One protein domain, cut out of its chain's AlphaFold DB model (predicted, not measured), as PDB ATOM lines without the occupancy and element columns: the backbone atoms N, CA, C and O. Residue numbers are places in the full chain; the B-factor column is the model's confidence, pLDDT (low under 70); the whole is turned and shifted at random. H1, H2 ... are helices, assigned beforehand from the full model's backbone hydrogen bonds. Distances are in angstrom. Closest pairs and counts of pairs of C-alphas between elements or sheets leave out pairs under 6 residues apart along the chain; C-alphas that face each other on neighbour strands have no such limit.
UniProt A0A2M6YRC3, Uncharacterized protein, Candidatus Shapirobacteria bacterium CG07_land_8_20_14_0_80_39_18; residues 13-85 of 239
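What this domain is: This is residues 13 to 85 of the 239 residues of an uncharacterized protein of Candidatus Shapirobacteria bacterium CG07_land_8_20_14_0_80_39_18 (UniProt A0A2M6YRC3). One long helix, H4, runs past a shorter helix, H3, which comes nearest to it near Ser 65, in the first part of H4; beyond the beginning of H3 sits a small head made of the short helices H1 and H2 and the loop of residues 23 to 36. The rest of H4, residues 70 to 84, sticks out as a free arm with residue 85, and the contacts between helices are few. The printed part has 73 residues, with four named helices in the order H1, H2, H3, H4 and no named strand, and its class is all helix. It is loose, with a radius of gyration of the C-alphas of 15.0 A, and spans 44 by 30 by 18 A.

Where its parts are: The longest helix, H4, holds residues 59 to 84 and measures 37.1 A from C-alpha 59 at (51.551, 24.235, -4.856) to C-alpha 84 at (23.080, 0.710, -8.152). H3, residues 37 to 51, measures 20.9 A and begins with C-alpha 37 at (33.281, 18.351, 8.102). H2 is residues 19 to 22, 5.6 A long. H1 is residues 13 to 17, 6.1 A long, and its first C-alpha, that of Asp 13, is at (18.877, 19.576, 11.570).

How they stand to each other: H4 and H3 are close but not clearly touching, the C-alphas of Ser 45 and Ser 65 being the closest at 7.4 A. Their lines stand at a steep tilt of 45 degrees, and they run opposite ways. H3 and H2 are close but not clearly touching, with the C-alphas of Phe 20 and Val 38 the closest at 7.0 A. H2 and H1 are also close but not clearly touching, with the C-alphas of Phe 15 and Tyr 22 the closest at 7.4 A. H1 is apart from H3 and from H4, and H2 is apart from H4. In H1, H3 and H4 every O i to N i+4 pair is within hydrogen-bond range; H2, with 4 residues, is too short for such a pair, and its one O i to N i+3 pair is within range.

The domain as a whole: The C-alphas of Gly 53 and Gly 85 are the two farthest apart, at 44.2 A. Residues 70 to 85, of which 70 to 84 belong to H4, stand free; without them the body of 57 residues spans 38 by 19 by 16 A. The link from H2 to H3 is long, with 14 residues, the link from H3 to H4 is short, with 7, and the link from H1 to H2 is tight, with 1. The printed part has no cut. The mean pLDDT of the printed part is 92.2, and no printed residue is under 70.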
ATOM      1  N   ASP A  13      18.015  20.736  11.372       93.69
ATOM      2  CA  ASP A  13      18.877  19.576  11.570       93.69
ATOM      3  C   ASP A  13      19.672  19.273  10.301       93.69
ATOM      4  O   ASP A  13      20.848  18.916  10.377       93.69
ATOM      5  N   GLU A  14      19.075  19.478   9.126       90.56
ATOM      6  CA  GLU A  14      19.798  19.422   7.859       90.56
ATOM      7  C   GLU A  14      20.926  20.451   7.780       90.56
ATOM      8  O   GLU A  14      22.074  20.091   7.494       90.56
ATOM      9  N   PHE A  15      20.631  21.710   8.101       93.38
ATOM     10  CA  PHE A  15      21.621  22.779   8.062       93.38
ATOM     11  C   PHE A  15      22.825  22.498   8.967       93.38
ATOM     12  O   PHE A  15      23.966  22.625   8.526       93.38
ATOM     13  N   TYR A  16      22.603  22.095  10.223       93.94
ATOM     14  CA  TYR A  16      23.715  21.831  11.146       93.94
ATOM     15  C   TYR A  16      24.477  20.543  10.823       93.94
ATOM     16  O   TYR A  16      25.645  20.427  11.196       93.94
ATOM     17  N   ARG A  17      23.863  19.601  10.095       92.50
ATOM     18  CA  ARG A  17      24.539  18.400   9.585       92.50
ATOM     19  C   ARG A  17      25.465  18.722   8.415       92.50
ATOM     20  O   ARG A  17      26.550  18.150   8.325       92.50
ATOM     21  N   LEU A  18      25.046  19.621   7.520       91.31
ATOM     22  CA  LEU A  18      25.750  19.946   6.272       91.31
ATOM     23  C   LEU A  18      25.927  21.468   6.077       91.31
ATOM     24  O   LEU A  18      25.560  22.009   5.030       91.31
ATOM     25  N   PRO A  19      26.542  22.196   7.032       93.62
ATOM     26  CA  PRO A  19      26.593  23.663   6.993       93.62
ATOM     27  C   PRO A  19      27.383  24.209   5.793       93.62
ATOM     28  O   PRO A  19      27.194  25.353   5.381       93.62
ATOM     29  N   PHE A  20      28.262  23.397   5.200       91.88
ATOM     30  CA  PHE A  20      29.073  23.771   4.041       91.88
ATOM     31  C   PHE A  20      28.260  23.978   2.753       91.88
ATOM     32  O   PHE A  20      28.743  24.673   1.856       91.88
ATOM     33  N   ASN A  21      27.036  23.441   2.668       91.31
ATOM     34  CA  ASN A  21      26.131  23.677   1.535       91.31
ATOM     35  C   ASN A  21      25.570  25.107   1.525       91.31
ATOM     36  O   ASN A  21      25.226  25.640   0.475       91.31
ATOM     37  N   TYR A  22      25.562  25.761   2.686       92.75
ATOM     38  CA  TYR A  22      24.905  27.046   2.925       92.75
ATOM     39  C   TYR A  22      25.913  28.147   3.290       92.75
ATOM     40  O   TYR A  22      25.624  29.064   4.060       92.75
ATOM     41  N   CYS A  23      27.145  28.014   2.794       92.81
ATOM     42  CA  CYS A  23      28.298  28.806   3.211       92.81
ATOM     43  C   CYS A  23      28.892  29.628   2.060       92.81
ATOM     44  O   CYS A  23      28.989  29.174   0.914       92.81
ATOM     45  N   ASP A  24      29.351  30.832   2.397       93.62
ATOM     46  CA  ASP A  24      30.138  31.713   1.526       93.62
ATOM     47  C   ASP A  24      31.603  31.260   1.359       93.62
ATOM     48  O   ASP A  24      32.269  31.724   0.441       93.62
ATOM     49  N   ARG A  25      32.047  30.287   2.171       90.12
ATOM     50  CA  ARG A  25      33.418  29.758   2.302       90.12
ATOM     51  C   ARG A  25      34.413  30.712   2.964       90.12
ATOM     52  O   ARG A  25      35.617  30.552   2.782       90.12
ATOM     53  N   TRP A  26      33.943  31.660   3.771       93.38
ATOM     54  CA  TRP A  26      34.813  32.492   4.600       93.38
ATOM     55  C   TRP A  26      35.054  31.824   5.956       93.38
ATOM     56  O   TRP A  26      34.577  32.263   7.006       93.38
ATOM     57  N   CYS A  27      35.751  30.691   5.916       91.25
ATOM     58  CA  CYS A  27      35.875  29.763   7.037       91.25
ATOM     59  C   CYS A  27      36.508  30.391   8.288       91.25
ATOM     60  O   CYS A  27      36.083  30.082   9.400       91.25
ATOM     61  N   GLU A  28      37.454  31.314   8.119       88.38
ATOM     62  CA  GLU A  28      38.172  32.013   9.195       88.38
ATOM     63  C   GLU A  28      37.239  32.861  10.067       88.38
ATOM     64  O   GLU A  28      37.537  33.135  11.227       88.38
ATOM     65  N   LYS A  29      36.094  33.266   9.511       88.88
ATOM     66  CA  LYS A  29      35.071  34.064  10.189       88.88
ATOM     67  C   LYS A  29      33.794  33.265  10.484       88.88
ATOM     68  O   LYS A  29      32.841  33.821  11.026       88.88
ATOM     69  N   CYS A  30      33.762  31.980  10.129       92.94
ATOM     70  CA  CYS A  30      32.586  31.129  10.256       92.94
ATOM     71  C   CYS A  30      32.486  30.506  11.654       92.94
ATOM     72  O   CYS A  30      33.331  29.706  12.059       92.94
ATOM     73  N   ASN A  31      31.382  30.768  12.354       92.31
ATOM     74  CA  ASN A  31      31.133  30.221  13.694       92.31
ATOM     75  C   ASN A  31      30.779  28.723  13.720       92.31
ATOM     76  O   ASN A  31      30.674  28.145  14.798       92.31
ATOM     77  N   LEU A  32      30.572  28.092  12.559       93.81
ATOM     78  CA  LEU A  32      30.262  26.660  12.442       93.81
ATOM     79  C   LEU A  32      31.467  25.827  11.995       93.81
ATOM     80  O   LEU A  32      31.311  24.670  11.607       93.81
ATOM     81  N   ASN A  33      32.673  26.395  12.041       91.25
ATOM     82  CA  ASN A  33      33.901  25.699  11.661       91.25
ATOM     83  C   ASN A  33      34.118  24.393  12.459       91.25
ATOM     84  O   ASN A  33      34.558  23.393  11.899       91.25
ATOM     85  N   SER A  34      33.691  24.354  13.723       90.81
ATOM     86  CA  SER A  34      33.758  23.186  14.602       90.81
ATOM     87  C   SER A  34      32.758  22.081  14.257       90.81
ATOM     88  O   SER A  34      32.940  20.964  14.725       90.81
ATOM     89  N   LEU A  35      31.740  22.360  13.439       91.44
ATOM     90  CA  LEU A  35      30.754  21.381  12.957       91.44
ATOM     91  C   LEU A  35      30.948  21.039  11.472       91.44
ATOM     92  O   LEU A  35      30.432  20.042  10.975       91.44
ATOM     93  N   CYS A  36      31.682  21.872  10.738       93.88
ATOM     94  CA  CYS A  36      31.870  21.726   9.306       93.88
ATOM     95  C   CYS A  36      32.899  20.634   8.989       93.88
ATOM     96  O   CYS A  36      34.105  20.858   9.096       93.88
ATOM     97  N   LYS A  37      32.425  19.476   8.516       91.31
ATOM     98  CA  LYS A  37      33.281  18.351   8.102       91.31
ATOM     99  C   LYS A  37      34.361  18.764   7.091       91.31
ATOM    100  O   LYS A  37      35.524  18.434   7.287       91.31
ATOM    101  N   VAL A  38      33.999  19.560   6.079       90.75
ATOM    102  CA  VAL A  38      34.942  20.046   5.049       90.75
ATOM    103  C   VAL A  38      36.070  20.883   5.663       90.75
ATOM    104  O   VAL A  38      37.230  20.725   5.293       90.75
ATOM    105  N   PHE A  39      35.750  21.756   6.624       93.56
ATOM    106  CA  PHE A  39      36.760  22.566   7.308       93.56
ATOM    107  C   PHE A  39      37.671  21.698   8.182       93.56
ATOM    108  O   PHE A  39      38.890  21.835   8.130       93.56
ATOM    109  N   GLN A  40      37.089  20.775   8.950       92.75
ATOM    110  CA  GLN A  40      37.849  19.870   9.813       92.75
ATOM    111  C   GLN A  40      38.808  18.971   9.024       92.75
ATOM    112  O   GLN A  40      39.941  18.762   9.454       92.75
ATOM    113  N   GLU A  41      38.377  18.446   7.876       90.38
ATOM    114  CA  GLU A  41      39.215  17.630   6.992       90.38
ATOM    115  C   GLU A  41      40.372  18.444   6.400       90.38
ATOM    116  O   GLU A  41      41.513  17.979   6.416       90.38
ATOM    117  N   GLY A  42      40.108  19.683   5.972       89.62
ATOM    118  CA  GLY A  42      41.148  20.607   5.513       89.62
ATOM    119  C   GLY A  42      42.181  20.918   6.600       89.62
ATOM    120  O   GLY A  42      43.382  20.784   6.373       89.62
ATOM    121  N   GLU A  43      41.728  21.241   7.813       91.94
ATOM    122  CA  GLU A  43      42.607  21.503   8.960       91.94
ATOM    123  C   GLU A  43      43.425  20.277   9.367       91.94
ATOM    124  O   GLU A  43      44.592  20.391   9.750       91.94
ATOM    125  N   LYS A  44      42.831  19.083   9.281       91.88
ATOM    126  CA  LYS A  44      43.542  17.829   9.524       91.88
ATOM    127  C   LYS A  44      44.660  17.636   8.499       91.88
ATOM    128  O   LYS A  44      45.797  17.414   8.902       91.88
ATOM    129  N   SER A  45      44.359  17.786   7.209       89.44
ATOM    130  CA  SER A  45      45.357  17.675   6.139       89.44
ATOM    131  C   SER A  45      46.481  18.704   6.303       89.44
ATOM    132  O   SER A  45      47.658  18.355   6.222       89.44
ATOM    133  N   LYS A  46      46.142  19.949   6.656       91.19
ATOM    134  CA  LYS A  46      47.125  21.002   6.947       91.19
ATOM    135  C   LYS A  46      48.078  20.604   8.078       91.19
ATOM    136  O   LYS A  46      49.293  20.763   7.955       91.19
ATOM    137  N   LYS A  47      47.544  20.059   9.176       93.75
ATOM    138  CA  LYS A  47      48.341  19.591  10.322       93.75
ATOM    139  C   LYS A  47      49.238  18.407   9.968       93.75
ATOM    140  O   LYS A  47      50.360  18.355  10.461       93.75
ATOM    141  N   GLU A  48      48.771  17.490   9.124       92.94
ATOM    142  CA  GLU A  48      49.572  16.358   8.637       92.94
ATOM    143  C   GLU A  48      50.799  16.842   7.848       92.94
ATOM    144  O   GLU A  48      51.910  16.376   8.102       92.94
ATOM    145  N   TRP A  49      50.633  17.837   6.968       93.50
ATOM    146  CA  TRP A  49      51.754  18.419   6.223       93.50
ATOM    147  C   TRP A  49      52.750  19.151   7.115       93.50
ATOM    148  O   TRP A  49      53.952  18.892   7.035       93.50
ATOM    149  N   LEU A  50      52.254  19.991   8.022       94.38
ATOM    150  CA  LEU A  50      53.109  20.703   8.971       94.38
ATOM    151  C   LEU A  50      53.903  19.733   9.858       94.38
ATOM    152  O   LEU A  50      55.096  19.937  10.078       94.38
ATOM    153  N   ALA A  51      53.276  18.647  10.322       95.19
ATOM    154  CA  ALA A  51      53.947  17.605  11.100       95.19
ATOM    155  C   ALA A  51      55.030  16.865  10.294       95.19
ATOM    156  O   ALA A  51      56.024  16.421  10.864       95.19
ATOM    157  N   ALA A  52      54.871  16.774   8.972       93.88
ATOM    158  CA  ALA A  52      55.871  16.229   8.060       93.88
ATOM    159  C   ALA A  52      56.980  17.236   7.683       93.88
ATOM    160  O   ALA A  52      57.824  16.920   6.845       93.88
ATOM    161  N   GLY A  53      56.990  18.441   8.269       94.75
ATOM    162  CA  GLY A  53      57.947  19.502   7.937       94.75
ATOM    163  C   GLY A  53      57.722  20.117   6.553       94.75
ATOM    164  O   GLY A  53      58.644  20.697   5.982       94.75
ATOM    165  N   LYS A  54      56.516  19.963   6.003       94.31
ATOM    166  CA  LYS A  54      56.115  20.440   4.680       94.31
ATOM    167  C   LYS A  54      55.208  21.658   4.823       94.31
ATOM    168  O   LYS A  54      54.341  21.685   5.693       94.31
ATOM    169  N   ASP A  55      55.405  22.658   3.968       93.00
ATOM    170  CA  ASP A  55      54.551  23.845   3.936       93.00
ATOM    171  C   ASP A  55      53.261  23.548   3.148       93.00
ATOM    172  O   ASP A  55      53.326  23.440   1.921       93.00
ATOM    173  N   PRO A  56      52.093  23.425   3.806       90.12
ATOM    174  CA  PRO A  56      50.832  23.084   3.148       90.12
ATOM    175  C   PRO A  56      50.391  24.104   2.091       90.12
ATOM    176  O   PRO A  56      49.563  23.762   1.250       90.12
ATOM    177  N   ASP A  57      50.934  25.324   2.115       91.12
ATOM    178  CA  ASP A  57      50.561  26.398   1.195       91.12
ATOM    179  C   ASP A  57      51.431  26.406  -0.086       91.12
ATOM    180  O   ASP A  57      51.233  27.229  -0.984       91.12
ATOM    181  N   THR A  58      52.368  25.457  -0.230       93.94
ATOM    182  CA  THR A  58      53.098  25.246  -1.491       93.94
ATOM    183  C   THR A  58      52.283  24.435  -2.500       93.94
ATOM    184  O   THR A  58      51.633  23.446  -2.163       93.94
ATOM    185  N   TRP A  59      52.356  24.830  -3.779       93.38
ATOM    186  CA  TRP A  59      51.551  24.235  -4.856       93.38
ATOM    187  C   TRP A  59      51.657  22.712  -4.946       93.38
ATOM    188  O   TRP A  59      50.651  22.062  -5.209       93.38
ATOM    189  N   GLU A  60      52.839  22.146  -4.708       93.19
ATOM    190  CA  GLU A  60      53.062  20.697  -4.713       93.19
ATOM    191  C   GLU A  60      52.106  19.968  -3.755       93.19
ATOM    192  O   GLU A  60      51.341  19.104  -4.186       93.19
ATOM    193  N   TYR A  61      52.070  20.372  -2.482       91.38
ATOM    194  CA  TYR A  61      51.248  19.708  -1.466       91.38
ATOM    195  C   TYR A  61      49.771  20.097  -1.546       91.38
ATOM    196  O   TYR A  61      48.904  19.284  -1.209       91.38
ATOM    197  N   VAL A  62      49.457  21.291  -2.061       89.19
ATOM    198  CA  VAL A  62      48.080  21.657  -2.425       89.19
ATOM    199  C   VAL A  62      47.542  20.685  -3.480       89.19
ATOM    200  O   VAL A  62      46.474  20.101  -3.284       89.19
ATOM    201  N   PHE A  63      48.279  20.458  -4.572       93.25
ATOM    202  CA  PHE A  63      47.853  19.534  -5.628       93.25
ATOM    203  C   PHE A  63      47.810  18.083  -5.155       93.25
ATOM    204  O   PHE A  63      46.887  17.358  -5.526       93.25
ATOM    205  N   GLU A  64      48.751  17.661  -4.310       92.19
ATOM    206  CA  GLU A  64      48.731  16.322  -3.715       92.19
ATOM    207  C   GLU A  64      47.472  16.105  -2.860       92.19
ATOM    208  O   GLU A  64      46.782  15.094  -3.009       92.19
ATOM    209  N   SER A  65      47.109  17.092  -2.034       88.44
ATOM    210  CA  SER A  65      45.902  17.041  -1.199       88.44
ATOM    211  C   SER A  65      44.629  16.967  -2.046       88.44
ATOM    212  O   SER A  65      43.764  16.129  -1.794       88.44
ATOM    213  N   VAL A  66      44.532  17.793  -3.095       90.38
ATOM    214  CA  VAL A  66      43.401  17.770  -4.037       90.38
ATOM    215  C   VAL A  66      43.310  16.424  -4.758       90.38
ATOM    216  O   VAL A  66      42.226  15.851  -4.846       90.38
ATOM    217  N   SER A  67      44.439  15.898  -5.242       93.38
ATOM    218  CA  SER A  67      44.507  14.601  -5.923       93.38
ATOM    219  C   SER A  67      43.987  13.478  -5.027       93.38
ATOM    220  O   SER A  67      43.120  12.706  -5.439       93.38
ATOM    221  N   LYS A  68      44.432  13.443  -3.766       90.38
ATOM    222  CA  LYS A  68      43.976  12.463  -2.776       90.38
ATOM    223  C   LYS A  68      42.470  12.558  -2.522       90.38
ATOM    224  O   LYS A  68      41.783  11.542  -2.596       90.38
ATOM    225  N   SER A  69      41.937  13.758  -2.286       89.44
ATOM    226  CA  SER A  69      40.495  13.941  -2.061       89.44
ATOM    227  C   SER A  69      39.651  13.521  -3.268       89.44
ATOM    228  O   SER A  69      38.590  12.922  -3.099       89.44
ATOM    229  N   LEU A  70      40.120  13.791  -4.492       92.19
ATOM    230  CA  LEU A  70      39.435  13.348  -5.707       92.19
ATOM    231  C   LEU A  70      39.472  11.824  -5.851       92.19
ATOM    232  O   LEU A  70      38.444  11.224  -6.157       92.19
ATOM    233  N   GLN A  71      40.613  11.183  -5.591       94.00
ATOM    234  CA  GLN A  71      40.728   9.721  -5.616       94.00
ATOM    235  C   GLN A  71      39.785   9.058  -4.605       94.00
ATOM    236  O   GLN A  71      39.082   8.110  -4.951       94.00
ATOM    237  N   GLU A  72      39.722   9.575  -3.376       91.25
ATOM    238  CA  GLU A  72      38.790   9.094  -2.351       91.25
ATOM    239  C   GLU A  72      37.331   9.230  -2.812       91.25
ATOM    240  O   GLU A  72      36.550   8.283  -2.685       91.25
ATOM    241  N   ALA A  73      36.972  10.366  -3.419       91.12
ATOM    242  CA  ALA A  73      35.643  10.575  -3.986       91.12
ATOM    243  C   ALA A  73      35.331   9.585  -5.123       91.12
ATOM    244  O   ALA A  73      34.253   8.992  -5.128       91.12
ATOM    245  N   PHE A  74      36.271   9.339  -6.043       92.31
ATOM    246  CA  PHE A  74      36.102   8.360  -7.125       92.31
ATOM    247  C   PHE A  74      35.865   6.943  -6.600       92.31
ATOM    248  O   PHE A  74      34.993   6.243  -7.110       92.31
ATOM    249  N   VAL A  75      36.586   6.526  -5.555       93.50
ATOM    250  CA  VAL A  75      36.380   5.210  -4.931       93.50
ATOM    251  C   VAL A  75      34.977   5.092  -4.334       93.50
ATOM    252  O   VAL A  75      34.347   4.041  -4.455       93.50
ATOM    253  N   LEU A  76      34.474   6.146  -3.687       92.38
ATOM    254  CA  LEU A  76      33.116   6.155  -3.136       92.38
ATOM    255  C   LEU A  76      32.053   6.113  -4.242       92.38
ATOM    256  O   LEU A  76      31.103   5.339  -4.135       92.38
ATOM    257  N   LEU A  77      32.238   6.892  -5.312       91.69
ATOM    258  CA  LEU A  77      31.335   6.914  -6.462       91.69
ATOM    259  C   LEU A  77      31.289   5.562  -7.180       91.69
ATOM    260  O   LEU A  77      30.200   5.070  -7.459       91.69
ATOM    261  N   ALA A  78      32.440   4.929  -7.425       90.88
ATOM    262  CA  ALA A  78      32.507   3.623  -8.078       90.88
ATOM    263  C   ALA A  78      31.764   2.539  -7.280       90.88
ATOM    264  O   ALA A  78      31.011   1.756  -7.853       90.88
ATOM    265  N   LYS A  79      31.916   2.537  -5.948       93.81
ATOM    266  CA  LYS A  79      31.207   1.600  -5.062       93.81
ATOM    267  C   LYS A  79      29.692   1.785  -5.101       93.81
ATOM    268  O   LYS A  79      28.957   0.801  -5.104       93.81
ATOM    269  N   GLU A  80      29.215   3.028  -5.093       93.69
ATOM    270  CA  GLU A  80      27.773   3.284  -5.150       93.69
ATOM    271  C   GLU A  80      27.207   2.996  -6.548       93.69
ATOM    272  O   GLU A  80      26.125   2.428  -6.649       93.69
ATOM    273  N   ALA A  81      27.954   3.295  -7.617       92.31
ATOM    274  CA  ALA A  81      27.571   2.948  -8.984       92.31
ATOM    275  C   ALA A  81      27.412   1.430  -9.160       92.31
ATOM    276  O   ALA A  81      26.372   0.982  -9.635       92.31
ATOM    277  N   GLU A  82      28.376   0.634  -8.684       92.81
ATOM    278  CA  GLU A  82      28.295  -0.833  -8.695       92.81
ATOM    279  C   GLU A  82      27.051  -1.333  -7.945       92.81
ATOM    280  O   GLU A  82      26.285  -2.147  -8.462       92.81
ATOM    281  N   LYS A  83      26.797  -0.791  -6.750       94.50
ATOM    282  CA  LYS A  83      25.627  -1.132  -5.931       94.50
ATOM    283  C   LYS A  83      24.299  -0.786  -6.612       94.50
ATOM    284  O   LYS A  83      23.317  -1.500  -6.415       94.50
ATOM    285  N   GLN A  84      24.258   0.294  -7.388       93.44
ATOM    286  CA  GLN A  84      23.080   0.710  -8.152       93.44
ATOM    287  C   GLN A  84      23.003   0.061  -9.545       93.44
ATOM    288  O   GLN A  84      22.040   0.297 -10.270       93.44
ATOM    289  N   GLY A  85      23.980  -0.771  -9.924       92.62
ATOM    290  CA  GLY A  85      24.044  -1.391 -11.250       92.62
ATOM    291  C   GLY A  85      24.321  -0.396 -12.383       92.62
ATOM    292  O   GLY A  85      23.972  -0.669 -13.531       92.62
TER     293      GLY A  85